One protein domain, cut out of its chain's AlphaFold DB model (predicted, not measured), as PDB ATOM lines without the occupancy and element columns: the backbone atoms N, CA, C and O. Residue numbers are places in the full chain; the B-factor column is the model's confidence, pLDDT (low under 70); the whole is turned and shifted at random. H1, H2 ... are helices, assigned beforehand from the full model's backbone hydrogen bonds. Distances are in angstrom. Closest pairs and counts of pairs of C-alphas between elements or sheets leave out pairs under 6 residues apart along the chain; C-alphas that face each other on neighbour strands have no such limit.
ATOM      1  N   ASN A  31     143.774  48.580  33.099       64.81
ATOM      2  CA  ASN A  31     143.552  50.010  32.872       64.81
ATOM      3  C   ASN A  31     142.050  50.320  32.843       64.81
ATOM      4  O   ASN A  31     141.480  50.622  31.791       64.81
ATOM      5  N   GLY A  32     141.411  50.314  34.019       70.06
ATOM      6  CA  GLY A  32     140.003  50.718  34.171       70.06
ATOM      7  C   GLY A  32     139.702  52.126  33.630       70.06
ATOM      8  O   GLY A  32     138.566  52.441  33.281       70.06
ATOM      9  N   THR A  33     140.732  52.957  33.465       74.75
ATOM     10  CA  THR A  33     140.657  54.299  32.881       74.75
ATOM     11  C   THR A  33     140.142  54.309  31.443       74.75
ATOM     12  O   THR A  33     139.243  55.083  31.122       74.75
ATOM     13  N   VAL A  34     140.638  53.402  30.602       78.62
ATOM     14  CA  VAL A  34     140.267  53.314  29.182       78.62
ATOM     15  C   VAL A  34     138.815  52.869  29.027       78.62
ATOM     16  O   VAL A  34     138.088  53.360  28.158       78.62
ATOM     17  N   ILE A  35     138.373  51.967  29.906       83.75
ATOM     18  CA  ILE A  35     136.993  51.480  29.944       83.75
ATOM     19  C   ILE A  35     136.045  52.644  30.255       83.75
ATOM     20  O   ILE A  35     135.102  52.890  29.501       83.75
ATOM     21  N   VAL A  36     136.331  53.416  31.308       87.19
ATOM     22  CA  VAL A  36     135.503  54.569  31.697       87.19
ATOM     23  C   VAL A  36     135.460  55.630  30.591       87.19
ATOM     24  O   VAL A  36     134.380  56.104  30.241       87.19
ATOM     25  N   GLN A  37     136.597  55.951  29.971       89.50
ATOM     26  CA  GLN A  37     136.652  56.912  28.862       89.50
ATOM     27  C   GLN A  37     135.827  56.467  27.647       89.50
ATOM     28  O   GLN A  37     135.185  57.295  26.997       89.50
ATOM     29  N   SER A  38     135.792  55.163  27.364       91.94
ATOM     30  CA  SER A  38     134.977  54.599  26.285       91.94
ATOM     31  C   SER A  38     133.480  54.759  26.567       91.94
ATOM     32  O   SER A  38     132.735  55.201  25.693       91.94
ATOM     33  N   PHE A  39     133.037  54.480  27.800       93.25
ATOM     34  CA  PHE A  39     131.648  54.713  28.208       93.25
ATOM     35  C   PHE A  39     131.266  56.190  28.117       93.25
ATOM     36  O   PHE A  39     130.229  56.519  27.543       93.25
ATOM     37  N   ILE A  40     132.130  57.087  28.600       94.81
ATOM     38  CA  ILE A  40     131.930  58.536  28.489       94.81
ATOM     39  C   ILE A  40     131.771  58.942  27.019       94.81
ATOM     40  O   ILE A  40     130.853  59.696  26.689       94.81
ATOM     41  N   MET A  41     132.614  58.432  26.120       96.38
ATOM     42  CA  MET A  41     132.524  58.726  24.689       96.38
ATOM     43  C   MET A  41     131.172  58.293  24.098       96.38
ATOM     44  O   MET A  41     130.510  59.097  23.440       96.38
ATOM     45  N   VAL A  42     130.732  57.058  24.362       96.69
ATOM     46  CA  VAL A  42     129.453  56.519  23.856       96.69
ATOM     47  C   VAL A  42     128.266  57.313  24.391       96.69
ATOM     48  O   VAL A  42     127.375  57.709  23.638       96.69
ATOM     49  N   THR A  43     128.260  57.598  25.688       95.62
ATOM     50  CA  THR A  43     127.218  58.406  26.313       95.62
ATOM     51  C   THR A  43     127.116  59.780  25.657       95.62
ATOM     52  O   THR A  43     126.023  60.224  25.306       95.62
ATOM     53  N   ASN A  44     128.242  60.472  25.479       97.19
ATOM     54  CA  ASN A  44     128.244  61.813  24.903       97.19
ATOM     55  C   ASN A  44     127.867  61.797  23.418       97.19
ATOM     56  O   ASN A  44     127.160  62.696  22.969       97.19
ATOM     57  N   PHE A  45     128.226  60.741  22.684       97.88
ATOM     58  CA  PHE A  45     127.728  60.513  21.330       97.88
ATOM     59  C   PHE A  45     126.193  60.499  21.277       97.88
ATOM     60  O   PHE A  45     125.590  61.250  20.507       97.88
ATOM     61  N   LEU A  46     125.544  59.709  22.138       96.56
ATOM     62  CA  LEU A  46     124.080  59.599  22.162       96.56
ATOM     63  C   LEU A  46     123.406  60.939  22.475       96.56
ATOM     64  O   LEU A  46     122.375  61.279  21.895       96.56
ATOM     65  N   VAL A  47     124.000  61.715  23.376       95.44
ATOM     66  CA  VAL A  47     123.488  63.031  23.772       95.44
ATOM     67  C   VAL A  47     123.616  64.033  22.634       95.44
ATOM     68  O   VAL A  47     122.636  64.700  22.302       95.44
ATOM     69  N   GLY A  48     124.788  64.098  21.996       96.06
ATOM     70  CA  GLY A  48     125.009  64.946  20.828       96.06
ATOM     71  C   GLY A  48     124.038  64.614  19.696       96.06
ATOM     72  O   GLY A  48     123.390  65.512  19.163       96.06
ATOM     73  N   TYR A  49     123.862  63.326  19.394       96.56
ATOM     74  CA  TYR A  49     122.956  62.862  18.343       96.56
ATOM     75  C   TYR A  49     121.486  63.187  18.652       96.56
ATOM     76  O   TYR A  49     120.781  63.738  17.806       96.56
ATOM     77  N   ARG A  50     121.025  62.949  19.891       94.88
ATOM     78  CA  ARG A  50     119.660  63.306  20.327       94.88
ATOM     79  C   ARG A  50     119.393  64.807  20.191       94.88
ATOM     80  O   ARG A  50     118.298  65.197  19.786       94.88
ATOM     81  N   LEU A  51     120.364  65.652  20.547       94.44
ATOM     82  CA  LEU A  51     120.231  67.106  20.440       94.44
ATOM     83  C   LEU A  51     120.218  67.574  18.982       94.44
ATOM     84  O   LEU A  51     119.392  68.420  18.646       94.44
ATOM     85  N   LEU A  52     121.051  66.988  18.118       94.44
ATOM     86  CA  LEU A  52     121.041  67.255  16.676       94.44
ATOM     87  C   LEU A  52     119.679  66.908  16.057       94.44
ATOM     88  O   LEU A  52     119.054  67.776  15.453       94.44
ATOM     89  N   LEU A  53     119.138  65.717  16.323       93.00
ATOM     90  CA  LEU A  53     117.794  65.331  15.862       93.00
ATOM     91  C   LEU A  53     116.691  66.249  16.405       93.00
ATOM     92  O   LEU A  53     115.736  66.598  15.714       93.00
ATOM     93  N   SER A  54     116.798  66.661  17.668       90.88
ATOM     94  CA  SER A  54     115.825  67.578  18.262       90.88
ATOM     95  C   SER A  54     115.891  68.981  17.640       90.88
ATOM     96  O   SER A  54     114.909  69.722  17.732       90.88
ATOM     97  N   SER A  55     117.018  69.354  17.019       91.50
ATOM     98  CA  SER A  55     117.225  70.682  16.421       91.50
ATOM     99  C   SER A  55     116.458  70.871  15.119       91.50
ATOM    100  O   SER A  55     116.057  71.989  14.817       91.50
ATOM    101  N   GLU A  56     116.143  69.777  14.423       88.81
ATOM    102  CA  GLU A  56     115.284  69.784  13.234       88.81
ATOM    103  C   GLU A  56     113.830  70.130  13.569       88.81
ATOM    104  O   GLU A  56     113.135  70.775  12.788       88.81
ATOM    105  N   LYS A  57     113.353  69.683  14.738       87.31
ATOM    106  CA  LYS A  57     111.943  69.802  15.138       87.31
ATOM    107  C   LYS A  57     111.654  71.058  15.950       87.31
ATOM    108  O   LYS A  57     110.540  71.568  15.919       87.31
ATOM    109  N   TYR A  58     112.631  71.528  16.722       85.75
ATOM    110  CA  TYR A  58     112.428  72.596  17.694       85.75
ATOM    111  C   TYR A  58     113.612  73.557  17.709       85.75
ATOM    112  O   TYR A  58     114.766  73.130  17.803       85.75
ATOM    113  N   LYS A  59     113.328  74.863  17.784       83.25
ATOM    114  CA  LYS A  59     114.351  75.899  17.968       83.25
ATOM    115  C   LYS A  59     115.150  75.658  19.248       83.25
ATOM    116  O   LYS A  59     114.585  75.542  20.342       83.25
ATOM    117  N   MET A  60     116.467  75.530  19.124       88.31
ATOM    118  CA  MET A  60     117.365  75.273  20.253       88.31
ATOM    119  C   MET A  60     117.501  76.514  21.131       88.31
ATOM    120  O   MET A  60     117.831  77.592  20.652       88.31
ATOM    121  N   SER A  61     117.199  76.354  22.420       88.75
ATOM    122  CA  SER A  61     117.274  77.408  23.432       88.75
ATOM    123  C   SER A  61     117.737  76.816  24.758       88.75
ATOM    124  O   SER A  61     117.413  75.667  25.080       88.75
ATOM    125  N   PHE A  62     118.446  77.625  25.543       91.19
ATOM    126  CA  PHE A  62     118.924  77.273  26.880       91.19
ATOM    127  C   PHE A  62     117.796  76.935  27.857       91.19
ATOM    128  O   PHE A  62     118.017  76.160  28.780       91.19
ATOM    129  N   SER A  63     116.567  77.399  27.613       89.25
ATOM    130  CA  SER A  63     115.394  77.038  28.423       89.25
ATOM    131  C   SER A  63     115.115  75.528  28.453       89.25
ATOM    132  O   SER A  63     114.424  75.050  29.347       89.25
ATOM    133  N   ARG A  64     115.647  74.754  27.494       89.62
ATOM    134  CA  ARG A  64     115.513  73.288  27.473       89.62
ATOM    135  C   ARG A  64     116.552  72.558  28.320       89.62
ATOM    136  O   ARG A  64     116.347  71.383  28.617       89.62
ATOM    137  N   LEU A  65     117.633  73.232  28.716       92.81
ATOM    138  CA  LEU A  65     118.725  72.628  29.472       92.81
ATOM    139  C   LEU A  65     118.245  71.995  30.794       92.81
ATOM    140  O   LEU A  65     118.567  70.826  31.002       92.81
ATOM    141  N   PRO A  66     117.415  72.653  31.635       94.44
ATOM    142  CA  PRO A  66     116.949  72.050  32.885       94.44
ATOM    143  C   PRO A  66     116.173  70.752  32.665       94.44
ATOM    144  O   PRO A  66     116.406  69.775  33.366       94.44
ATOM    145  N   LYS A  67     115.311  70.700  31.642       92.88
ATOM    146  CA  LYS A  67     114.547  69.490  31.302       92.88
ATOM    147  C   LYS A  67     115.463  68.347  30.860       92.88
ATOM    148  O   LYS A  67     115.306  67.221  31.313       92.88
ATOM    149  N   ILE A  68     116.444  68.644  30.004       92.50
ATOM    150  CA  ILE A  68     117.432  67.665  29.524       92.50
ATOM    151  C   ILE A  68     118.242  67.091  30.695       92.50
ATOM    152  O   ILE A  68     118.495  65.885  30.731       92.50
ATOM    153  N   ILE A  69     118.638  67.941  31.648       94.12
ATOM    154  CA  ILE A  69     119.363  67.533  32.855       94.12
ATOM    155  C   ILE A  69     118.469  66.675  33.753       94.12
ATOM    156  O   ILE A  69     118.859  65.563  34.109       94.12
ATOM    157  N   LEU A  70     117.261  67.150  34.057       94.69
ATOM    158  CA  LEU A  70     116.331  66.494  34.974       94.69
ATOM    159  C   LEU A  70     115.934  65.092  34.498       94.69
ATOM    160  O   LEU A  70     116.026  64.152  35.283       94.69
ATOM    161  N   ASP A  71     115.590  64.926  33.214       92.31
ATOM    162  CA  ASP A  71     115.238  63.622  32.625       92.31
ATOM    163  C   ASP A  71     116.324  62.563  32.885       92.31
ATOM    164  O   ASP A  71     116.035  61.388  33.120       92.31
ATOM    165  N   ARG A  72     117.598  62.969  32.834       93.19
ATOM    166  CA  ARG A  72     118.720  62.055  33.055       93.19
ATOM    167  C   ARG A  72     118.991  61.832  34.536       93.19
ATOM    168  O   ARG A  72     119.206  60.689  34.934       93.19
ATOM    169  N   VAL A  73     118.993  62.896  35.336       93.38
ATOM    170  CA  VAL A  73     119.258  62.804  36.776       93.38
ATOM    171  C   VAL A  73     118.214  61.916  37.442       93.38
ATOM    172  O   VAL A  73     118.602  60.992  38.145       93.38
ATOM    173  N   LEU A  74     116.923  62.094  37.133       94.69
ATOM    174  CA  LEU A  74     115.840  61.258  37.667       94.69
ATOM    175  C   LEU A  74     115.999  59.770  37.324       94.69
ATOM    176  O   LEU A  74     115.597  58.919  38.108       94.69
ATOM    177  N   ARG A  75     116.612  59.441  36.182       94.06
ATOM    178  CA  ARG A  75     116.904  58.052  35.803       94.06
ATOM    179  C   ARG A  75     118.057  57.446  36.614       94.06
ATOM    180  O   ARG A  75     118.027  56.252  36.895       94.06
ATOM    181  N   ILE A  76     119.079  58.234  36.950       92.81
ATOM    182  CA  ILE A  76     120.283  57.768  37.671       92.81
ATOM    183  C   ILE A  76     120.041  57.737  39.187       92.81
ATOM    184  O   ILE A  76     120.512  56.835  39.879       92.81
ATOM    185  N   TYR A  77     119.261  58.692  39.690       93.06
ATOM    186  CA  TYR A  77     118.967  58.881  41.106       93.06
ATOM    187  C   TYR A  77     118.523  57.630  41.873       93.06
ATOM    188  O   TYR A  77     119.109  57.376  42.923       93.06
ATOM    189  N   PRO A  78     117.542  56.827  41.402       93.88
ATOM    190  CA  PRO A  78     117.058  55.687  42.176       93.88
ATOM    191  C   PRO A  78     118.178  54.684  42.451       93.88
ATOM    192  O   PRO A  78     118.352  54.250  43.583       93.88
ATOM    193  N   MET A  79     119.004  54.389  41.443       93.81
ATOM    194  CA  MET A  79     120.131  53.473  41.604       93.81
ATOM    195  C   MET A  79     121.187  54.041  42.563       93.81
ATOM    196  O   MET A  79     121.659  53.325  43.447       93.81
ATOM    197  N   GLN A  80     121.512  55.331  42.437       92.62
ATOM    198  CA  GLN A  80     122.498  55.993  43.292       92.62
ATOM    199  C   GLN A  80     122.050  56.033  44.763       92.62
ATOM    200  O   GLN A  80     122.841  55.709  45.648       92.62
ATOM    201  N   LEU A  81     120.793  56.393  45.034       94.19
ATOM    202  CA  LEU A  81     120.245  56.444  46.392       94.19
ATOM    203  C   LEU A  81     120.188  55.060  47.038       94.19
ATOM    204  O   LEU A  81     120.581  54.913  48.194       94.19
ATOM    205  N   THR A  82     119.756  54.036  46.296       94.81
ATOM    206  CA  THR A  82     119.759  52.656  46.797       94.81
ATOM    207  C   THR A  82     121.178  52.189  47.121       94.81
ATOM    208  O   THR A  82     121.390  51.599  48.176       94.81
ATOM    209  N   ALA A  83     122.161  52.494  46.269       93.69
ATOM    210  CA  ALA A  83     123.558  52.143  46.524       93.69
ATOM    211  C   ALA A  83     124.104  52.815  47.797       93.69
ATOM    212  O   ALA A  83     124.720  52.141  48.618       93.69
ATOM    213  N   ILE A  84     123.819  54.109  48.000       94.25
ATOM    214  CA  ILE A  84     124.184  54.829  49.232       94.25
ATOM    215  C   ILE A  84     123.511  54.188  50.452       94.25
ATOM    216  O   ILE A  84     124.174  53.954  51.458       94.25
ATOM    217  N   GLY A  85     122.214  53.875  50.367       93.81
ATOM    218  CA  GLY A  85     121.473  53.246  51.461       93.81
ATOM    219  C   GLY A  85     122.058  51.889  51.854       93.81
ATOM    220  O   GLY A  85     122.273  51.632  53.038       93.81
ATOM    221  N   ILE A  86     122.391  51.052  50.867       93.44
ATOM    222  CA  ILE A  86     123.053  49.759  51.086       93.44
ATOM    223  C   ILE A  86     124.424  49.966  51.736       93.44
ATOM    224  O   ILE A  86     124.712  49.315  52.736       93.44
ATOM    225  N   ALA A  87     125.245  50.883  51.219       91.75
ATOM    226  CA  ALA A  87     126.578  51.153  51.758       91.75
ATOM    227  C   ALA A  87     126.534  51.688  53.202       91.75
ATOM    228  O   ALA A  87     127.327  51.274  54.040       91.75
ATOM    229  N   ALA A  88     125.564  52.548  53.523       93.19
ATOM    230  CA  ALA A  88     125.419  53.150  54.848       93.19
ATOM    231  C   ALA A  88     124.853  52.198  55.921       93.19
ATOM    232  O   ALA A  88     125.026  52.456  57.120       93.19
ATOM    233  N   THR A  89     124.128  51.144  55.522       91.88
ATOM    234  CA  THR A  89     123.360  50.293  56.454       91.88
ATOM    235  C   THR A  89     123.637  48.803  56.275       91.88
ATOM    236  O   THR A  89     124.142  48.158  57.187       91.88
ATOM    237  N   VAL A  90     123.336  48.250  55.101       91.62
ATOM    238  CA  VAL A  90     123.369  46.806  54.837       91.62
ATOM    239  C   VAL A  90     124.799  46.277  54.736       91.62
ATOM    240  O   VAL A  90     125.070  45.174  55.201       91.62
ATOM    241  N   ALA A  91     125.726  47.052  54.162       88.81
ATOM    242  CA  ALA A  91     127.079  46.591  53.853       88.81
ATOM    243  C   ALA A  91     127.838  46.061  55.078       88.81
ATOM    244  O   ALA A  91     128.529  45.050  54.975       88.81
ATOM    245  N   VAL A  92     127.648  46.667  56.253       89.06
ATOM    246  CA  VAL A  92     128.292  46.241  57.509       89.06
ATOM    247  C   VAL A  92     127.902  44.808  57.904       89.06
ATOM    248  O   VAL A  92     128.696  44.114  58.527       89.06
ATOM    249  N   HIS A  93     126.724  44.341  57.484       90.31
ATOM    250  CA  HIS A  93     126.165  43.034  57.844       90.31
ATOM    251  C   HIS A  93     126.322  41.957  56.755       90.31
ATOM    252  O   HIS A  93     125.834  40.845  56.927       90.31
ATOM    253  N   LEU A  94     126.959  42.261  55.618       89.38
ATOM    254  CA  LEU A  94     127.052  41.319  54.488       89.38
ATOM    255  C   LEU A  94     128.103  40.212  54.667       89.38
ATOM    256  O   LEU A  94     128.084  39.241  53.911       89.38
ATOM    257  N   SER A  95     129.049  40.358  55.596       88.50
ATOM    258  CA  SER A  95     130.140  39.399  55.785       88.50
ATOM    259  C   SER A  95     130.752  39.510  57.179       88.50
ATOM    260  O   SER A  95     130.948  40.612  57.685       88.50
ATOM    261  N   ASP A  96     131.137  38.375  57.761       85.38
ATOM    262  CA  ASP A  96     131.727  38.286  59.107       85.38
ATOM    263  C   ASP A  96     133.269  38.267  59.089       85.38
ATOM    264  O   ASP A  96     133.934  37.801  60.014       85.38
ATOM    265  N   GLY A  97     133.879  38.757  58.007       88.38
ATOM    266  CA  GLY A  97     135.333  38.838  57.901       88.38
ATOM    267  C   GLY A  97     135.923  39.910  58.834       88.38
ATOM    268  O   GLY A  97     135.458  41.052  58.814       88.38
ATOM    269  N   PRO A  98     137.024  39.644  59.566       85.56
ATOM    270  CA  PRO A  98     137.648  40.640  60.451       85.56
ATOM    271  C   PRO A  98     138.131  41.886  59.690       85.56
ATOM    272  O   PRO A  98     138.115  42.999  60.213       85.56
ATOM    273  N   LEU A  99     138.529  41.712  58.426       88.44
ATOM    274  CA  LEU A  99     138.896  42.815  57.541       88.44
ATOM    275  C   LEU A  99     137.661  43.553  56.994       88.44
ATOM    276  O   LEU A  99     137.706  44.768  56.817       88.44
ATOM    277  N   TRP A 100     136.559  42.831  56.763       88.44
ATOM    278  CA  TRP A 100     135.301  43.401  56.282       88.44
ATOM    279  C   TRP A 100     134.720  44.371  57.299       88.44
ATOM    280  O   TRP A 100     134.431  45.505  56.939       88.44
ATOM    281  N   TYR A 101     134.655  43.975  58.573       86.00
ATOM    282  CA  TYR A 101     134.148  44.839  59.638       86.00
ATOM    283  C   TYR A 101     134.879  46.188  59.677       86.00
ATOM    284  O   TYR A 101     134.244  47.235  59.765       86.00
ATOM    285  N   LYS A 102     136.209  46.184  59.513       87.75
ATOM    286  CA  LYS A 102     137.003  47.418  59.478       87.75
ATOM    287  C   LYS A 102     136.645  48.312  58.285       87.75
ATOM    288  O   LYS A 102     136.406  49.498  58.481       87.75
ATOM    289  N   TYR A 103     136.629  47.772  57.065       87.81
ATOM    290  CA  TYR A 103     136.378  48.582  55.866       87.81
ATOM    291  C   TYR A 103     134.908  48.976  55.715       87.81
ATOM    292  O   TYR A 103     134.623  50.140  55.460       87.81
ATOM    293  N   ALA A 104     133.980  48.043  55.921       89.38
ATOM    294  CA  ALA A 104     132.552  48.287  55.768       89.38
ATOM    295  C   ALA A 104     132.027  49.283  56.806       89.38
ATOM    296  O   ALA A 104     131.208  50.128  56.463       89.38
ATOM    297  N   THR A 105     132.519  49.237  58.050       89.31
ATOM    298  CA  THR A 105     132.122  50.219  59.075       89.31
ATOM    299  C   THR A 105     132.664  51.610  58.746       89.31
ATOM    300  O   THR A 105     131.905  52.573  58.793       89.31
ATOM    301  N   MET A 106     133.930  51.716  58.316       90.06
ATOM    302  CA  MET A 106     134.505  52.993  57.871       90.06
ATOM    303  C   MET A 106     133.765  53.577  56.660       90.06
ATOM    304  O   MET A 106     133.430  54.759  56.655       90.06
ATOM    305  N   GLU A 107     133.478  52.767  55.634       89.75
ATOM    306  CA  GLU A 107     132.703  53.227  54.476       89.75
ATOM    307  C   GLU A 107     131.278  53.632  54.875       89.75
ATOM    308  O   GLU A 107     130.801  54.676  54.435       89.75
ATOM    309  N   ALA A 108     130.617  52.872  55.754       92.56
ATOM    310  CA  ALA A 108     129.279  53.199  56.232       92.56
ATOM    311  C   ALA A 108     129.236  54.529  57.003       92.56
ATOM    312  O   ALA A 108     128.305  55.311  56.806       92.56
ATOM    313  N   GLU A 109     130.238  54.816  57.841       93.31
ATOM    314  CA  GLU A 109     130.389  56.109  58.522       93.31
ATOM    315  C   GLU A 109     130.555  57.247  57.510       93.31
ATOM    316  O   GLU A 109     129.775  58.201  57.520       93.31
ATOM    317  N   TYR A 110     131.468  57.105  56.544       93.00
ATOM    318  CA  TYR A 110     131.625  58.102  55.483       93.00
ATOM    319  C   TYR A 110     130.346  58.299  54.673       93.00
ATOM    320  O   TYR A 110     130.022  59.428  54.303       93.00
ATOM    321  N   CYS A 111     129.588  57.236  54.408       92.56
ATOM    322  CA  CYS A 111     128.291  57.327  53.751       92.56
ATOM    323  C   CYS A 111     127.263  58.116  54.551       92.56
ATOM    324  O   CYS A 111     126.545  58.921  53.962       92.56
ATOM    325  N   ARG A 112     127.209  57.946  55.871       93.50
ATOM    326  CA  ARG A 112     126.289  58.702  56.734       93.50
ATOM    327  C   ARG A 112     126.640  60.187  56.798       93.50
ATOM    328  O   ARG A 112     125.728  61.006  56.834       93.50
ATOM    329  N   ASP A 113     127.919  60.532  56.699       93.88
ATOM    330  CA  ASP A 113     128.370  61.926  56.765       93.88
ATOM    331  C   ASP A 113     128.331  62.644  55.403       93.88
ATOM    332  O   ASP A 113     128.043  63.841  55.316       93.88
ATOM    333  N   THR A 114     128.610  61.923  54.311       92.50
ATOM    334  CA  THR A 114     128.848  62.513  52.976       92.50
ATOM    335  C   THR A 114     127.830  62.109  51.905       92.50
ATOM    336  O   THR A 114     128.011  62.451  50.734       92.50
ATOM    337  N   TRP A 115     126.718  61.446  52.259       92.81
ATOM    338  CA  TRP A 115     125.676  61.038  51.295       92.81
ATOM    339  C   TRP A 115     125.183  62.192  50.409       92.81
ATOM    340  O   TRP A 115     124.945  62.006  49.212       92.81
ATOM    341  N   TRP A 116     125.068  63.395  50.976       92.81
ATOM    342  CA  TRP A 116     124.588  64.584  50.274       92.81
ATOM    343  C   TRP A 116     125.507  64.973  49.103       92.81
ATOM    344  O   TRP A 116     125.031  65.444  48.070       92.81
ATOM    345  N   GLN A 117     126.815  64.706  49.204       92.75
ATOM    346  CA  GLN A 117     127.776  64.965  48.125       92.75
ATOM    347  C   GLN A 117     127.544  64.040  46.928       92.75
ATOM    348  O   GLN A 117     127.692  64.460  45.779       92.75
ATOM    349  N   HIS A 118     127.148  62.791  47.193       91.69
ATOM    350  CA  HIS A 118     126.801  61.816  46.158       91.69
ATOM    351  C   HIS A 118     125.458  62.138  45.496       91.69
ATOM    352  O   HIS A 118     125.311  61.971  44.290       91.69
ATOM    353  N   VAL A 119     124.508  62.662  46.272       91.88
ATOM    354  CA  VAL A 119     123.224  63.195  45.792       91.88
ATOM    355  C   VAL A 119     123.415  64.368  44.826       91.88
ATOM    356  O   VAL A 119     122.699  64.468  43.830       91.88
ATOM    357  N   LEU A 120     124.388  65.237  45.097       92.62
ATOM    358  CA  LEU A 120     124.719  66.382  44.246       92.62
ATOM    359  C   LEU A 120     125.726  66.052  43.132       92.62
ATOM    360  O   LEU A 120     126.038  66.930  42.330       92.62
ATOM    361  N   PHE A 121     126.233  64.817  43.059       93.06
ATOM    362  CA  PHE A 121     127.281  64.401  42.119       93.06
ATOM    363  C   PHE A 121     128.563  65.256  42.196       93.06
ATOM    364  O   PHE A 121     129.200  65.512  41.175       93.06
ATOM    365  N   ILE A 122     128.956  65.703  43.394       92.44
ATOM    366  CA  ILE A 122     130.186  66.492  43.636       92.44
ATOM    367  C   ILE A 122     131.237  65.735  44.455       92.44
ATOM    368  O   ILE A 122     132.326  66.250  44.713       92.44
ATOM    369  N   HIS A 123     130.937  64.497  44.849       90.75
ATOM    370  CA  HIS A 123     131.804  63.643  45.667       90.75
ATOM    371  C   HIS A 123     133.148  63.300  45.013       90.75
ATOM    372  O   HIS A 123     134.022  62.748  45.668       90.75
ATOM    373  N   ASN A 124     133.361  63.611  43.732       89.44
ATOM    374  CA  ASN A 124     134.665  63.444  43.090       89.44
ATOM    375  C   ASN A 124     135.698  64.507  43.513       89.44
ATOM    376  O   ASN A 124     136.893  64.233  43.408       89.44
ATOM    377  N   PHE A 125     135.274  65.670  44.021       85.62
ATOM    378  CA  PHE A 125     136.186  66.746  44.447       85.62
ATOM    379  C   PHE A 125     136.554  66.709  45.927       85.62
ATOM    380  O   PHE A 125     137.596  67.236  46.308       85.62
ATOM    381  N   TYR A 126     135.704  66.099  46.749       84.94
ATOM    382  CA  TYR A 126     135.831  66.115  48.199       84.94
ATOM    383  C   TYR A 126     136.220  64.733  48.727       84.94
ATOM    384  O   TYR A 126     135.949  63.701  48.113       84.94
ATOM    385  N   ALA A 127     136.901  64.730  49.867       83.44
ATOM    386  CA  ALA A 127     137.205  63.539  50.645       83.44
ATOM    387  C   ALA A 127     136.757  63.788  52.097       83.44
ATOM    388  O   ALA A 127     136.807  64.943  52.529       83.44
ATOM    389  N   PRO A 128     136.360  62.754  52.860       84.38
ATOM    390  CA  PRO A 128     136.251  61.336  52.484       84.38
ATOM    391  C   PRO A 128     135.067  61.045  51.540       84.38
ATOM    392  O   PRO A 128     134.151  61.850  51.426       84.38
ATOM    393  N   LYS A 129     135.102  59.904  50.834       84.50
ATOM    394  CA  LYS A 129     134.053  59.473  49.887       84.50
ATOM    395  C   LYS A 129     133.324  58.257  50.449       84.50
ATOM    396  O   LYS A 129     133.985  57.292  50.812       84.50
ATOM    397  N   CYS A 130     131.991  58.277  50.428       86.50
ATOM    398  CA  CYS A 130     131.142  57.137  50.798       86.50
ATOM    399  C   CYS A 130     131.444  55.886  49.958       86.50
ATOM    400  O   CYS A 130     131.593  54.791  50.476       86.50
ATOM    401  N   MET A 131     131.556  56.063  48.639       88.25
ATOM    402  CA  MET A 131     131.828  54.979  47.691       88.25
ATOM    403  C   MET A 131     132.897  55.437  46.702       88.25
ATOM    404  O   MET A 131     132.550  56.103  45.713       88.25
ATOM    405  N   PRO A 132     134.180  55.103  46.929       83.94
ATOM    406  CA  PRO A 132     135.279  55.549  46.080       83.94
ATOM    407  C   PRO A 132     135.051  55.219  44.604       83.94
ATOM    408  O   PRO A 132     135.229  56.081  43.752       83.94
ATOM    409  N   GLN A 133     134.546  54.021  44.298       85.12
ATOM    410  CA  GLN A 133     134.237  53.543  42.949       85.12
ATOM    411  C   GLN A 133     133.160  54.356  42.223       85.12
ATOM    412  O   GLN A 133     133.115  54.332  41.000       85.12
ATOM    413  N   SER A 134     132.298  55.086  42.934       89.69
ATOM    414  CA  SER A 134     131.193  55.840  42.321       89.69
ATOM    415  C   SER A 134     131.624  57.178  41.708       89.69
ATOM    416  O   SER A 134     130.784  57.923  41.204       89.69
ATOM    417  N   TRP A 135     132.919  57.511  41.737       89.25
ATOM    418  CA  TRP A 135     133.451  58.752  41.164       89.25
ATOM    419  C   TRP A 135     133.037  58.941  39.694       89.25
ATOM    420  O   TRP A 135     132.674  60.049  39.301       89.25
ATOM    421  N   TYR A 136     133.005  57.862  38.899       88.62
ATOM    422  CA  TYR A 136     132.690  57.947  37.471       88.62
ATOM    423  C   TYR A 136     131.239  58.368  37.223       88.62
ATOM    424  O   TYR A 136     130.970  59.011  36.213       88.62
ATOM    425  N   MET A 137     130.312  58.047  38.138       91.62
ATOM    426  CA  MET A 137     128.914  58.483  38.043       91.62
ATOM    427  C   MET A 137     128.805  60.000  38.207       91.62
ATOM    428  O   MET A 137     128.089  60.647  37.444       91.62
ATOM    429  N   ALA A 138     129.561  60.589  39.145       92.75
ATOM    430  CA  ALA A 138     129.655  62.046  39.253       92.75
ATOM    431  C   ALA A 138     130.240  62.661  37.985       92.75
ATOM    432  O   ALA A 138     129.651  63.577  37.410       92.75
ATOM    433  N   THR A 139     131.361  62.122  37.508       93.38
ATOM    434  CA  THR A 139     132.008  62.594  36.284       93.38
ATOM    435  C   THR A 139     131.080  62.514  35.068       93.38
ATOM    436  O   THR A 139     131.036  63.452  34.274       93.38
ATOM    437  N   ASP A 140     130.314  61.433  34.919       93.88
ATOM    438  CA  ASP A 140     129.374  61.235  33.813       93.88
ATOM    439  C   ASP A 140     128.236  62.268  33.824       93.88
ATOM    440  O   ASP A 140     127.942  62.868  32.787       93.88
ATOM    441  N   VAL A 141     127.641  62.548  34.989       94.62
ATOM    442  CA  VAL A 141     126.602  63.585  35.123       94.62
ATOM    443  C   VAL A 141     127.176  64.981  34.867       94.62
ATOM    444  O   VAL A 141     126.580  65.760  34.121       94.62
ATOM    445  N   GLN A 142     128.358  65.291  35.406       95.62
ATOM    446  CA  GLN A 142     129.046  66.565  35.170       95.62
ATOM    447  C   GLN A 142     129.340  66.775  33.678       95.62
ATOM    448  O   GLN A 142     129.006  67.817  33.107       95.62
ATOM    449  N   LEU A 143     129.907  65.765  33.012       95.81
ATOM    450  CA  LEU A 143     130.188  65.815  31.579       95.81
ATOM    451  C   LEU A 143     128.911  65.873  30.750       95.81
ATOM    452  O   LEU A 143     128.887  66.566  29.742       95.81
ATOM    453  N   TYR A 144     127.830  65.222  31.175       95.56
ATOM    454  CA  TYR A 144     126.546  65.349  30.499       95.56
ATOM    455  C   TYR A 144     126.021  66.784  30.510       95.56
ATOM    456  O   TYR A 144     125.557  67.268  29.474       95.56
ATOM    457  N   ILE A 145     126.100  67.461  31.659       96.19
ATOM    458  CA  ILE A 145     125.691  68.863  31.799       96.19
ATOM    459  C   ILE A 145     126.546  69.738  30.880       96.19
ATOM    460  O   ILE A 145     126.002  70.516  30.091       96.19
ATOM    461  N   ILE A 146     127.871  69.569  30.920       96.50
ATOM    462  CA  ILE A 146     128.822  70.333  30.101       96.50
ATOM    463  C   ILE A 146     128.567  70.100  28.608       96.50
ATOM    464  O   ILE A 146     128.364  71.053  27.858       96.50
ATOM    465  N   SER A 147     128.496  68.845  28.173       96.56
ATOM    466  CA  SER A 147     128.264  68.461  26.779       96.56
ATOM    467  C   SER A 147     126.915  68.925  26.244       96.56
ATOM    468  O   SER A 147     126.840  69.440  25.128       96.56
ATOM    469  N   SER A 148     125.847  68.795  27.039       96.06
ATOM    470  CA  SER A 148     124.518  69.299  26.669       96.06
ATOM    471  C   SER A 148     124.527  70.819  26.532       96.06
ATOM    472  O   SER A 148     123.951  71.352  25.589       96.06
ATOM    473  N   THR A 149     125.230  71.518  27.427       96.75
ATOM    474  CA  THR A 149     125.385  72.978  27.378       96.75
ATOM    475  C   THR A 149     126.173  73.414  26.144       96.75
ATOM    476  O   THR A 149     125.720  74.302  25.427       96.75
ATOM    477  N   ILE A 150     127.303  72.761  25.846       96.44
ATOM    478  CA  ILE A 150     128.121  73.037  24.655       96.44
ATOM    479  C   ILE A 150     127.296  72.822  23.385       96.44
ATOM    480  O   ILE A 150     127.242  73.708  22.536       96.44
ATOM    481  N   MET A 151     126.612  71.681  23.259       96.12
ATOM    482  CA  MET A 151     125.800  71.395  22.075       96.12
ATOM    483  C   MET A 151     124.629  72.364  21.935       96.12
ATOM    484  O   MET A 151     124.396  72.874  20.844       96.12
ATOM    485  N   LEU A 152     123.912  72.682  23.016       95.56
ATOM    486  CA  LEU A 152     122.842  73.681  22.967       95.56
ATOM    487  C   LEU A 152     123.370  75.067  22.589       95.56
ATOM    488  O   LEU A 152     122.718  75.772  21.819       95.56
ATOM    489  N   TRP A 153     124.545  75.459  23.082       96.06
ATOM    490  CA  TRP A 153     125.181  76.717  22.707       96.06
ATOM    491  C   TRP A 153     125.512  76.755  21.211       96.06
ATOM    492  O   TRP A 153     125.100  77.688  20.526       96.06
ATOM    493  N   ILE A 154     126.165  75.711  20.687       95.44
ATOM    494  CA  ILE A 154     126.487  75.578  19.258       95.44
ATOM    495  C   ILE A 154     125.214  75.677  18.409       95.44
ATOM    496  O   ILE A 154     125.141  76.493  17.490       95.44
ATOM    497  N   LEU A 155     124.194  74.882  18.746       93.75
ATOM    498  CA  LEU A 155     122.958  74.789  17.968       93.75
ATOM    499  C   LEU A 155     122.106  76.059  18.063       93.75
ATOM    500  O   LEU A 155     121.515  76.473  17.071       93.75
ATOM    501  N   SER A 156     122.047  76.709  19.228       91.94
ATOM    502  CA  SER A 156     121.302  77.969  19.397       91.94
ATOM    503  C   SER A 156     121.931  79.140  18.642       91.94
ATOM    504  O   SER A 156     121.224  80.066  18.246       91.94
ATOM    505  N   ARG A 157     123.251  79.100  18.426       91.62
ATOM    506  CA  ARG A 157     124.006  80.108  17.672       91.62
ATOM    507  C   ARG A 157     124.162  79.771  16.188       91.62
ATOM    508  O   ARG A 157     124.686  80.606  15.457       91.62
ATOM    509  N   GLY A 158     123.726  78.589  15.747       88.81
ATOM    510  CA  GLY A 158     123.895  78.131  14.365       88.81
ATOM    511  C   GLY A 158     125.362  77.978  13.954       88.81
ATOM    512  O   GLY A 158     125.698  78.203  12.798       88.81
ATOM    513  N   LEU A 159     126.243  77.663  14.907       93.19
ATOM    514  CA  LEU A 159     127.665  77.444  14.640       93.19
ATOM    515  C   LEU A 159     127.889  76.043  14.069       93.19
ATOM    516  O   LEU A 159     127.174  75.106  14.423       93.19
ATOM    517  N   ASP A 160     128.941  75.879  13.265       93.06
ATOM    518  CA  ASP A 160     129.344  74.564  12.770       93.06
ATOM    519  C   ASP A 160     129.860  73.685  13.929       93.06
ATOM    520  O   ASP A 160     130.945  73.957  14.468       93.06
ATOM    521  N   PRO A 161     129.144  72.604  14.313       93.62
ATOM    522  CA  PRO A 161     129.494  71.805  15.486       93.62
ATOM    523  C   PRO A 161     130.884  71.193  15.367       93.62
ATOM    524  O   PRO A 161     131.668  71.236  16.309       93.62
ATOM    525  N   GLU A 162     131.249  70.684  14.191       94.81
ATOM    526  CA  GLU A 162     132.557  70.060  13.990       94.81
ATOM    527  C   GLU A 162     133.719  71.039  14.123       94.81
ATOM    528  O   GLU A 162     134.772  70.661  14.632       94.81
ATOM    529  N   TYR A 163     133.549  72.280  13.665       95.69
ATOM    530  CA  TYR A 163     134.597  73.290  13.765       95.69
ATOM    531  C   TYR A 163     134.848  73.657  15.232       95.69
ATOM    532  O   TYR A 163     135.989  73.608  15.701       95.69
ATOM    533  N   VAL A 164     133.774  73.947  15.974       97.19
ATOM    534  CA  VAL A 164     133.844  74.293  17.400       97.19
ATOM    535  C   VAL A 164     134.380  73.123  18.225       97.19
ATOM    536  O   VAL A 164     135.302  73.305  19.018       97.19
ATOM    537  N   LEU A 165     133.861  71.908  18.014       97.31
ATOM    538  CA  LEU A 165     134.264  70.725  18.777       97.31
ATOM    539  C   LEU A 165     135.727  70.341  18.524       97.31
ATOM    540  O   LEU A 165     136.415  69.976  19.469       97.31
ATOM    541  N   LYS A 166     136.250  70.481  17.295       97.62
ATOM    542  CA  LYS A 166     137.681  70.249  17.009       97.62
ATOM    543  C   LYS A 166     138.584  71.240  17.748       97.62
ATOM    544  O   LYS A 166     139.609  70.840  18.297       97.62
ATOM    545  N   ARG A 167     138.202  72.522  17.790       97.31
ATOM    546  CA  ARG A 167     138.933  73.549  18.554       97.31
ATOM    547  C   ARG A 167     138.897  73.249  20.048       97.31
ATOM    548  O   ARG A 167     139.944  73.250  20.687       97.31
ATOM    549  N   LEU A 168     137.716  72.940  20.578       96.75
ATOM    550  CA  LEU A 168     137.542  72.614  21.989       96.75
ATOM    551  C   LEU A 168     138.314  71.348  22.378       96.75
ATOM    552  O   LEU A 168     138.936  71.316  23.437       96.75
ATOM    553  N   LEU A 169     138.348  70.341  21.499       97.25
ATOM    554  CA  LEU A 169     139.153  69.136  21.687       97.25
ATOM    555  C   LEU A 169     140.638  69.487  21.816       97.25
ATOM    556  O   LEU A 169     141.269  69.073  22.783       97.25
ATOM    557  N   GLY A 170     141.171  70.298  20.897       96.94
ATOM    558  CA  GLY A 170     142.561  70.757  20.952       96.94
ATOM    559  C   GLY A 170     142.892  71.494  22.251       96.94
ATOM    560  O   GLY A 170     143.886  71.172  22.897       96.94
ATOM    561  N   VAL A 171     142.024  72.417  22.682       96.31
ATOM    562  CA  VAL A 171     142.187  73.148  23.952       96.31
ATOM    563  C   VAL A 171     142.138  72.201  25.153       96.31
ATOM    564  O   VAL A 171     142.975  72.307  26.042       96.31
ATOM    565  N   SER A 172     141.202  71.248  25.175       95.00
ATOM    566  CA  SER A 172     141.073  70.293  26.282       95.00
ATOM    567  C   SER A 172     142.283  69.361  26.399       95.00
ATOM    568  O   SER A 172     142.785  69.151  27.500       95.00
ATOM    569  N   LEU A 173     142.803  68.858  25.274       94.75
ATOM    570  CA  LEU A 173     144.002  68.017  25.245       94.75
ATOM    571  C   LEU A 173     145.237  68.798  25.685       94.75
ATOM    572  O   LEU A 173     146.033  68.291  26.471       94.75
ATOM    573  N   PHE A 174     145.371  70.042  25.220       94.62
ATOM    574  CA  PHE A 174     146.451  70.916  25.653       94.62
ATOM    575  C   PHE A 174     146.365  71.222  27.153       94.62
ATOM    576  O   PHE A 174     147.371  71.145  27.845       94.62
ATOM    577  N   GLY A 175     145.167  71.485  27.682       91.00
ATOM    578  CA  GLY A 175     144.956  71.684  29.116       91.00
ATOM    579  C   GLY A 175     145.366  70.464  29.943       91.00
ATOM    580  O   GLY A 175     146.100  70.603  30.919       91.00
ATOM    581  N   VAL A 176     144.968  69.258  29.521       88.69
ATOM    582  CA  VAL A 176     145.394  68.010  30.176       88.69
ATOM    583  C   VAL A 176     146.914  67.837  30.100       88.69
ATOM    584  O   VAL A 176     147.519  67.453  31.096       88.69
ATOM    585  N   PHE A 177     147.541  68.165  28.967       88.94
ATOM    586  CA  PHE A 177     148.997  68.128  28.815       88.94
ATOM    587  C   PHE A 177     149.710  69.107  29.757       88.94
ATOM    588  O   PHE A 177     150.656  68.713  30.432       88.94
ATOM    589  N   VAL A 178     149.246  70.357  29.849       90.12
ATOM    590  CA  VAL A 178     149.827  71.371  30.742       90.12
ATOM    591  C   VAL A 178     149.734  70.929  32.198       90.12
ATOM    592  O   VAL A 178     150.719  71.027  32.920       90.12
ATOM    593  N   VAL A 179     148.586  70.394  32.624       85.88
ATOM    594  CA  VAL A 179     148.423  69.853  33.982       85.88
ATOM    595  C   VAL A 179     149.346  68.651  34.196       85.88
ATOM    596  O   VAL A 179     150.037  68.591  35.207       85.88
ATOM    597  N   ALA A 180     149.407  67.720  33.240       83.81
ATOM    598  CA  ALA A 180     150.297  66.562  33.313       83.81
ATOM    599  C   ALA A 180     151.769  66.968  33.476       83.81
ATOM    600  O   ALA A 180     152.477  66.396  34.302       83.81
ATOM    601  N   TYR A 181     152.199  67.977  32.720       86.44
ATOM    602  CA  TYR A 181     153.555  68.509  32.759       86.44
ATOM    603  C   TYR A 181     153.845  69.268  34.061       86.44
ATOM    604  O   TYR A 181     154.855  69.012  34.705       86.44
ATOM    605  N   ALA A 182     152.950  70.168  34.476       86.94
ATOM    606  CA  ALA A 182     153.151  71.021  35.648       86.94
ATOM    607  C   ALA A 182     153.167  70.244  36.971       86.94
ATOM    608  O   ALA A 182     153.863  70.639  37.902       86.94
ATOM    609  N   PHE A 183     152.398  69.157  37.065       80.06
ATOM    610  CA  PHE A 183     152.318  68.326  38.270       80.06
ATOM    611  C   PHE A 183     153.204  67.074  38.210       80.06
ATOM    612  O   PHE A 183     153.051  66.206  39.068       80.06
ATOM    613  N   GLU A 184     154.084  66.959  37.205       78.50
ATOM    614  CA  GLU A 184     154.977  65.804  36.998       78.50
ATOM    615  C   GLU A 184     154.239  64.461  37.146       78.50
ATOM    616  O   GLU A 184     154.688  63.524  37.808       78.50
ATOM    617  N   LEU A 185     153.043  64.389  36.559       70.81
ATOM    618  CA  LEU A 185     152.149  63.254  36.742       70.81
ATOM    619  C   LEU A 185     152.761  61.999  36.113       70.81
ATOM    620  O   LEU A 185     152.951  61.917  34.897       70.81
ATOM    621  N   ASP A 186     153.019  60.992  36.946       65.12
ATOM    622  CA  ASP A 186     153.418  59.673  36.473       65.12
ATOM    623  C   ASP A 186     152.308  59.079  35.580       65.12
ATOM    624  O   ASP A 186     151.127  59.104  35.950       65.12
ATOM    625  N   PRO A 187     152.644  58.486  34.418       60.03
ATOM    626  CA  PRO A 187     151.667  57.745  33.631       60.03
ATOM    627  C   PRO A 187     151.061  56.636  34.503       60.03
ATOM    628  O   PRO A 187     151.798  55.984  35.241       60.03
ATOM    629  N   ALA A 188     149.738  56.435  34.389       55.06
ATOM    630  CA  ALA A 188     148.779  55.742  35.280       55.06
ATOM    631  C   ALA A 188     149.120  54.340  35.861       55.06
ATOM    632  O   ALA A 188     148.269  53.684  36.455       55.06
ATOM    633  N   LEU A 189     150.349  53.852  35.724       50.50
ATOM    634  CA  LEU A 189     150.872  52.605  36.277       50.50
ATOM    635  C   LEU A 189     151.280  52.689  37.760       50.50
ATOM    636  O   LEU A 189     151.650  51.659  38.328       50.50
ATOM    637  N   LYS A 190     151.229  53.863  38.405       44.44
ATOM    638  CA  LYS A 190     151.466  53.993  39.852       44.44
ATOM    639  C   LYS A 190     150.142  54.144  40.601       44.44
ATOM    640  O   LYS A 190     149.479  55.167  40.533       44.44
ATOM    641  N   ILE A 191     149.809  53.112  41.371       49.03
ATOM    642  CA  ILE A 191     148.576  52.942  42.164       49.03
ATOM    643  C   ILE A 191     148.422  53.985  43.300       49.03
ATOM    644  O   ILE A 191     147.396  54.011  43.962       49.03
ATOM    645  N   ASN A 192     149.400  54.869  43.540       39.72
ATOM    646  CA  ASN A 192     149.560  55.507  44.850       39.72
ATOM    647  C   ASN A 192     149.655  57.049  44.883       39.72
ATOM    648  O   ASN A 192     150.294  57.528  45.810       39.72
ATOM    649  N   ARG A 193     149.048  57.799  43.930       50.81
ATOM    650  CA  ARG A 193     148.631  59.250  43.947       50.81
ATOM    651  C   ARG A 193     148.825  59.929  42.565       50.81
ATOM    652  O   ARG A 193     149.680  59.469  41.815       50.81
ATOM    653  N   PRO A 194     148.151  61.062  42.250       53.19
ATOM    654  CA  PRO A 194     146.902  61.589  42.787       53.19
ATOM    655  C   PRO A 194     145.735  61.213  41.856       53.19
ATOM    656  O   PRO A 194     145.721  61.515  40.665       53.19
ATOM    657  N   GLU A 195     144.697  60.605  42.420       60.69
ATOM    658  CA  GLU A 195     143.473  60.216  41.704       60.69
ATOM    659  C   GLU A 195     142.675  61.411  41.152       60.69
ATOM    660  O   GLU A 195     141.705  61.232  40.422       60.69
ATOM    661  N   PHE A 196     143.082  62.637  41.490       65.81
ATOM    662  CA  PHE A 196     142.332  63.855  41.228       65.81
ATOM    663  C   PHE A 196     142.113  64.092  39.734       65.81
ATOM    664  O   PHE A 196     140.969  64.215  39.313       65.81
ATOM    665  N   LEU A 197     143.163  64.084  38.902       72.75
ATOM    666  CA  LEU A 197     143.001  64.327  37.461       72.75
ATOM    667  C   LEU A 197     142.157  63.234  36.790       72.75
ATOM    668  O   LEU A 197     141.343  63.531  35.918       72.75
ATOM    669  N   TYR A 198     142.325  61.985  37.229       75.50
ATOM    670  CA  TYR A 198     141.591  60.840  36.700       75.50
ATOM    671  C   TYR A 198     140.101  60.872  37.062       75.50
ATOM    672  O   TYR A 198     139.259  60.601  36.210       75.50
ATOM    673  N   GLN A 199     139.777  61.249  38.299       78.69
ATOM    674  CA  GLN A 199     138.402  61.314  38.799       78.69
ATOM    675  C   GLN A 199     137.686  62.628  38.446       78.69
ATOM    676  O   GLN A 199     136.485  62.795  38.681       78.69
ATOM    677  N   SER A 200     138.410  63.584  37.870       85.62
ATOM    678  CA  SER A 200     137.865  64.886  37.511       85.62
ATOM    679  C   SER A 200     137.229  64.894  36.130       85.62
ATOM    680  O   SER A 200     137.673  64.220  35.197       85.62
ATOM    681  N   PHE A 201     136.203  65.730  35.961       87.06
ATOM    682  CA  PHE A 201     135.558  65.897  34.660       87.06
ATOM    683  C   PHE A 201     136.496  66.498  33.615       87.06
ATOM    684  O   PHE A 201     136.445  66.073  32.467       87.06
ATOM    685  N   TRP A 202     137.390  67.425  33.979       86.44
ATOM    686  CA  TRP A 202     138.298  68.046  33.005       86.44
ATOM    687  C   TRP A 202     139.313  67.055  32.429       86.44
ATOM    688  O   TRP A 202     139.627  67.138  31.246       86.44
ATOM    689  N   GLY A 203     139.768  66.074  33.217       87.81
ATOM    690  CA  GLY A 203     140.642  65.002  32.729       87.81
ATOM    691  C   GLY A 203     139.948  64.071  31.729       87.81
ATOM    692  O   GLY A 203     140.590  63.521  30.838       87.81
ATOM    693  N   ASN A 204     138.623  63.945  31.829       92.06
ATOM    694  CA  ASN A 204     137.795  63.099  30.964       92.06
ATOM    695  C   ASN A 204     137.032  63.888  29.881       92.06
ATOM    696  O   ASN A 204     136.315  63.303  29.061       92.06
ATOM    697  N   LEU A 205     137.202  65.211  29.841       94.06
ATOM    698  CA  LEU A 205     136.550  66.103  28.888       94.06
ATOM    699  C   LEU A 205     136.925  65.810  27.422       94.06
ATOM    700  O   LEU A 205     136.014  65.814  26.591       94.06
ATOM    701  N   PRO A 206     138.188  65.481  27.066       95.00
ATOM    702  CA  PRO A 206     138.531  65.126  25.687       95.00
ATOM    703  C   PRO A 206     137.706  63.947  25.154       95.00
ATOM    704  O   PRO A 206     137.174  64.013  24.047       95.00
ATOM    705  N   SER A 207     137.520  62.897  25.960       94.81
ATOM    706  CA  SER A 207     136.689  61.730  25.619       94.81
ATOM    707  C   SER A 207     135.222  62.100  25.375       94.81
ATOM    708  O   SER A 207     134.609  61.599  24.431       94.81
ATOM    709  N   ALA A 208     134.664  63.017  26.172       97.12
ATOM    710  CA  ALA A 208     133.309  63.521  25.957       97.12
ATOM    711  C   ALA A 208     133.188  64.291  24.630       97.12
ATOM    712  O   ALA A 208     132.260  64.045  23.854       97.12
ATOM    713  N   ILE A 209     134.151  65.169  24.330       97.81
ATOM    714  CA  ILE A 209     134.171  65.964  23.092       97.81
ATOM    715  C   ILE A 209     134.324  65.067  21.860       97.81
ATOM    716  O   ILE A 209     133.654  65.300  20.856       97.81
ATOM    717  N   ILE A 210     135.156  64.022  21.929       97.50
ATOM    718  CA  ILE A 210     135.280  63.033  20.849       97.50
ATOM    719  C   ILE A 210     133.920  62.382  20.569       97.50
ATOM    720  O   ILE A 210     133.529  62.288  19.408       97.50
ATOM    721  N   GLY A 211     133.166  62.012  21.609       97.62
ATOM    722  CA  GLY A 211     131.807  61.479  21.463       97.62
ATOM    723  C   GLY A 211     130.869  62.440  20.723       97.62
ATOM    724  O   GLY A 211     130.213  62.050  19.756       97.62
ATOM    725  N   LEU A 212     130.856  63.719  21.115       98.12
ATOM    726  CA  LEU A 212     130.067  64.762  20.441       98.12
ATOM    727  C   LEU A 212     130.491  64.989  18.983       98.12
ATOM    728  O   LEU A 212     129.649  65.193  18.104       98.12
ATOM    729  N   LEU A 213     131.797  64.954  18.713       97.81
ATOM    730  CA  LEU A 213     132.338  65.116  17.369       97.81
ATOM    731  C   LEU A 213     131.916  63.947  16.477       97.81
ATOM    732  O   LEU A 213     131.442  64.169  15.362       97.81
ATOM    733  N   PHE A 214     132.019  62.716  16.982       97.50
ATOM    734  CA  PHE A 214     131.518  61.526  16.298       97.50
ATOM    735  C   PHE A 214     130.021  61.629  16.009       97.50
ATOM    736  O   PHE A 214     129.607  61.305  14.900       97.50
ATOM    737  N   ALA A 215     129.220  62.125  16.955       97.44
ATOM    738  CA  ALA A 215     127.785  62.319  16.748       97.44
ATOM    739  C   ALA A 215     127.495  63.315  15.623       97.44
ATOM    740  O   ALA A 215     126.643  63.058  14.777       97.44
ATOM    741  N   SER A 216     128.246  64.416  15.580       96.06
ATOM    742  CA  SER A 216     128.110  65.452  14.552       96.06
ATOM    743  C   SER A 216     128.479  64.924  13.162       96.06
ATOM    744  O   SER A 216     127.725  65.106  12.207       96.06
ATOM    745  N   ILE A 217     129.598  64.198  13.066       95.44
ATOM    746  CA  ILE A 217     130.047  63.565  11.820       95.44
ATOM    747  C   ILE A 217     129.038  62.511  11.365       95.44
ATOM    748  O   ILE A 217     128.679  62.477  10.190       95.44
ATOM    749  N   TYR A 218     128.581  61.655  12.282       95.69
ATOM    750  CA  TYR A 218     127.613  60.602  11.988       95.69
ATOM    751  C   TYR A 218     126.297  61.189  11.471       95.69
ATOM    752  O   TYR A 218     125.822  60.775  10.418       95.69
ATOM    753  N   TYR A 219     125.769  62.207  12.151       94.19
ATOM    754  CA  TYR A 219     124.556  62.911  11.749       94.19
ATOM    755  C   TYR A 219     124.688  63.570  10.365       94.19
ATOM    756  O   TYR A 219     123.795  63.437   9.528       94.19
ATOM    757  N   ARG A 220     125.832  64.203  10.051       91.38
ATOM    758  CA  ARG A 220     126.094  64.712   8.692       91.38
ATOM    759  C   ARG A 220     126.115  63.587   7.659       91.38
ATOM    760  O   ARG A 220     125.493  63.719   6.610       91.38
ATOM    761  N   LEU A 221     126.831  62.495   7.934       91.38
ATOM    762  CA  LEU A 221     126.932  61.360   7.010       91.38
ATOM    763  C   LEU A 221     125.571  60.701   6.759       91.38
ATOM    764  O   LEU A 221     125.325  60.216   5.657       91.38
ATOM    765  N   GLU A 222     124.702  60.663   7.764       89.62
ATOM    766  CA  GLU A 222     123.326  60.188   7.635       89.62
ATOM    767  C   GLU A 222     122.513  61.109   6.714       89.62
ATOM    768  O   GLU A 222     121.944  60.636   5.728       89.62
ATOM    769  N   ASN A 223     122.571  62.423   6.938       84.00
ATOM    770  CA  ASN A 223     121.871  63.411   6.114       84.00
ATOM    771  C   ASN A 223     122.380  63.464   4.661       84.00
ATOM    772  O   ASN A 223     121.584  63.568   3.730       84.00
ATOM    773  N   GLU A 224     123.686  63.314   4.428       82.19
ATOM    774  CA  GLU A 224     124.252  63.231   3.073       82.19
ATOM    775  C   GLU A 224     123.855  61.931   2.351       82.19
ATOM    776  O   GLU A 224     123.641  61.929   1.135       82.19
TER     777      GLU A 224
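What this domain is: This is residues 31 to 224 of the 281 residues of an uncharacterized protein of Eumeta variegata (UniProt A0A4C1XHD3). An elongated helical body has H4 running through its middle: H1, H5 and H7 join H4 in a four-helix bundle, helices gathered roughly lengthwise, with H7 crossing H1 and H4. H2 runs beside H4, away from H5, and continues past the bundle, where H3 folds back on it as a helical hairpin that extends one end. The 194 printed residues hold seven named helices, H1 to H7 in chain order, and no named strand: the class is all helix. The whole is only just compact, close to loose, with a radius of gyration of the C-alphas of 19.2 A, and spans 63 by 39 by 24 A.

How they stand to each other: Start at H4, residues 132 to 157, the hub, which touches five helices. H1, residues 32 to 57, touches it at a shallow tilt of 30 degrees, the same way, closest at C-alphas 40 and 140, 6.5 A apart. H7, residues 201 to 224, touches H1 at a steep tilt of 44 degrees, closest at C-alphas 45 and 211, 4.2 A apart. Residues 201 to 212 of H7 touch residues 139 to 147 of H4, closest at C-alphas 201 and 139, 5.1 A apart. H5, residues 161 to 182, touches H7, opposite ways at 20 degrees, closest at C-alphas 169 and 206, 5.7 A apart; it touches H4 only at the corner, closest at C-alphas 161 and 154, 6.1 A apart. H6, residues 196 to 199, only just touches H4, with 3 pairs of C-alphas within 8 A, closest at 199 and 135, 6.1 A apart. With residues 62 to 73 alone, H2, residues 62 to 93, touches H4, opposite ways at 3 degrees, closest at C-alphas 69 and 145, 6.6 A apart. H3, residues 98 to 119, forms a hairpin with H2, closest at C-alphas 108 and 88, 4.1 A apart. Every O i to N i+4 pair is within hydrogen-bond range in H5, against 20 of 22 in H1, 19 of 28 in H2, 14 of 18 in H3, 19 of 22 in H4 and 18 of 20 in H7; H6 is too short for such a pair, but its one O i to N i+3 pair is within range.

Where its parts are: Find C-alpha 32 at (140.003, 50.718, 34.171); from there H1 runs 38.9 A to C-alpha 57. H2 runs 46.7 A, with a kink of 46 degrees near residue 87, and H3 has a kink of 66 degrees near residue 113. Find C-alpha 132 at (135.279, 55.549, 46.080), where H4 begins its 39.2 A. H5 follows over 31.1 A, then H6 over 5.3 A. H7 runs 33.7 A to C-alpha 224 at (124.252, 63.231, 3.073).

The domain as a whole: The two C-alphas farthest apart, Pro 98 and Glu 224, are 63.1 A apart. The printed part has no cut; its long links are residues 120 to 131 and 183 to 195. Look for low confidence, pLDDT under 70, at residue 31 and residues 186 to 196.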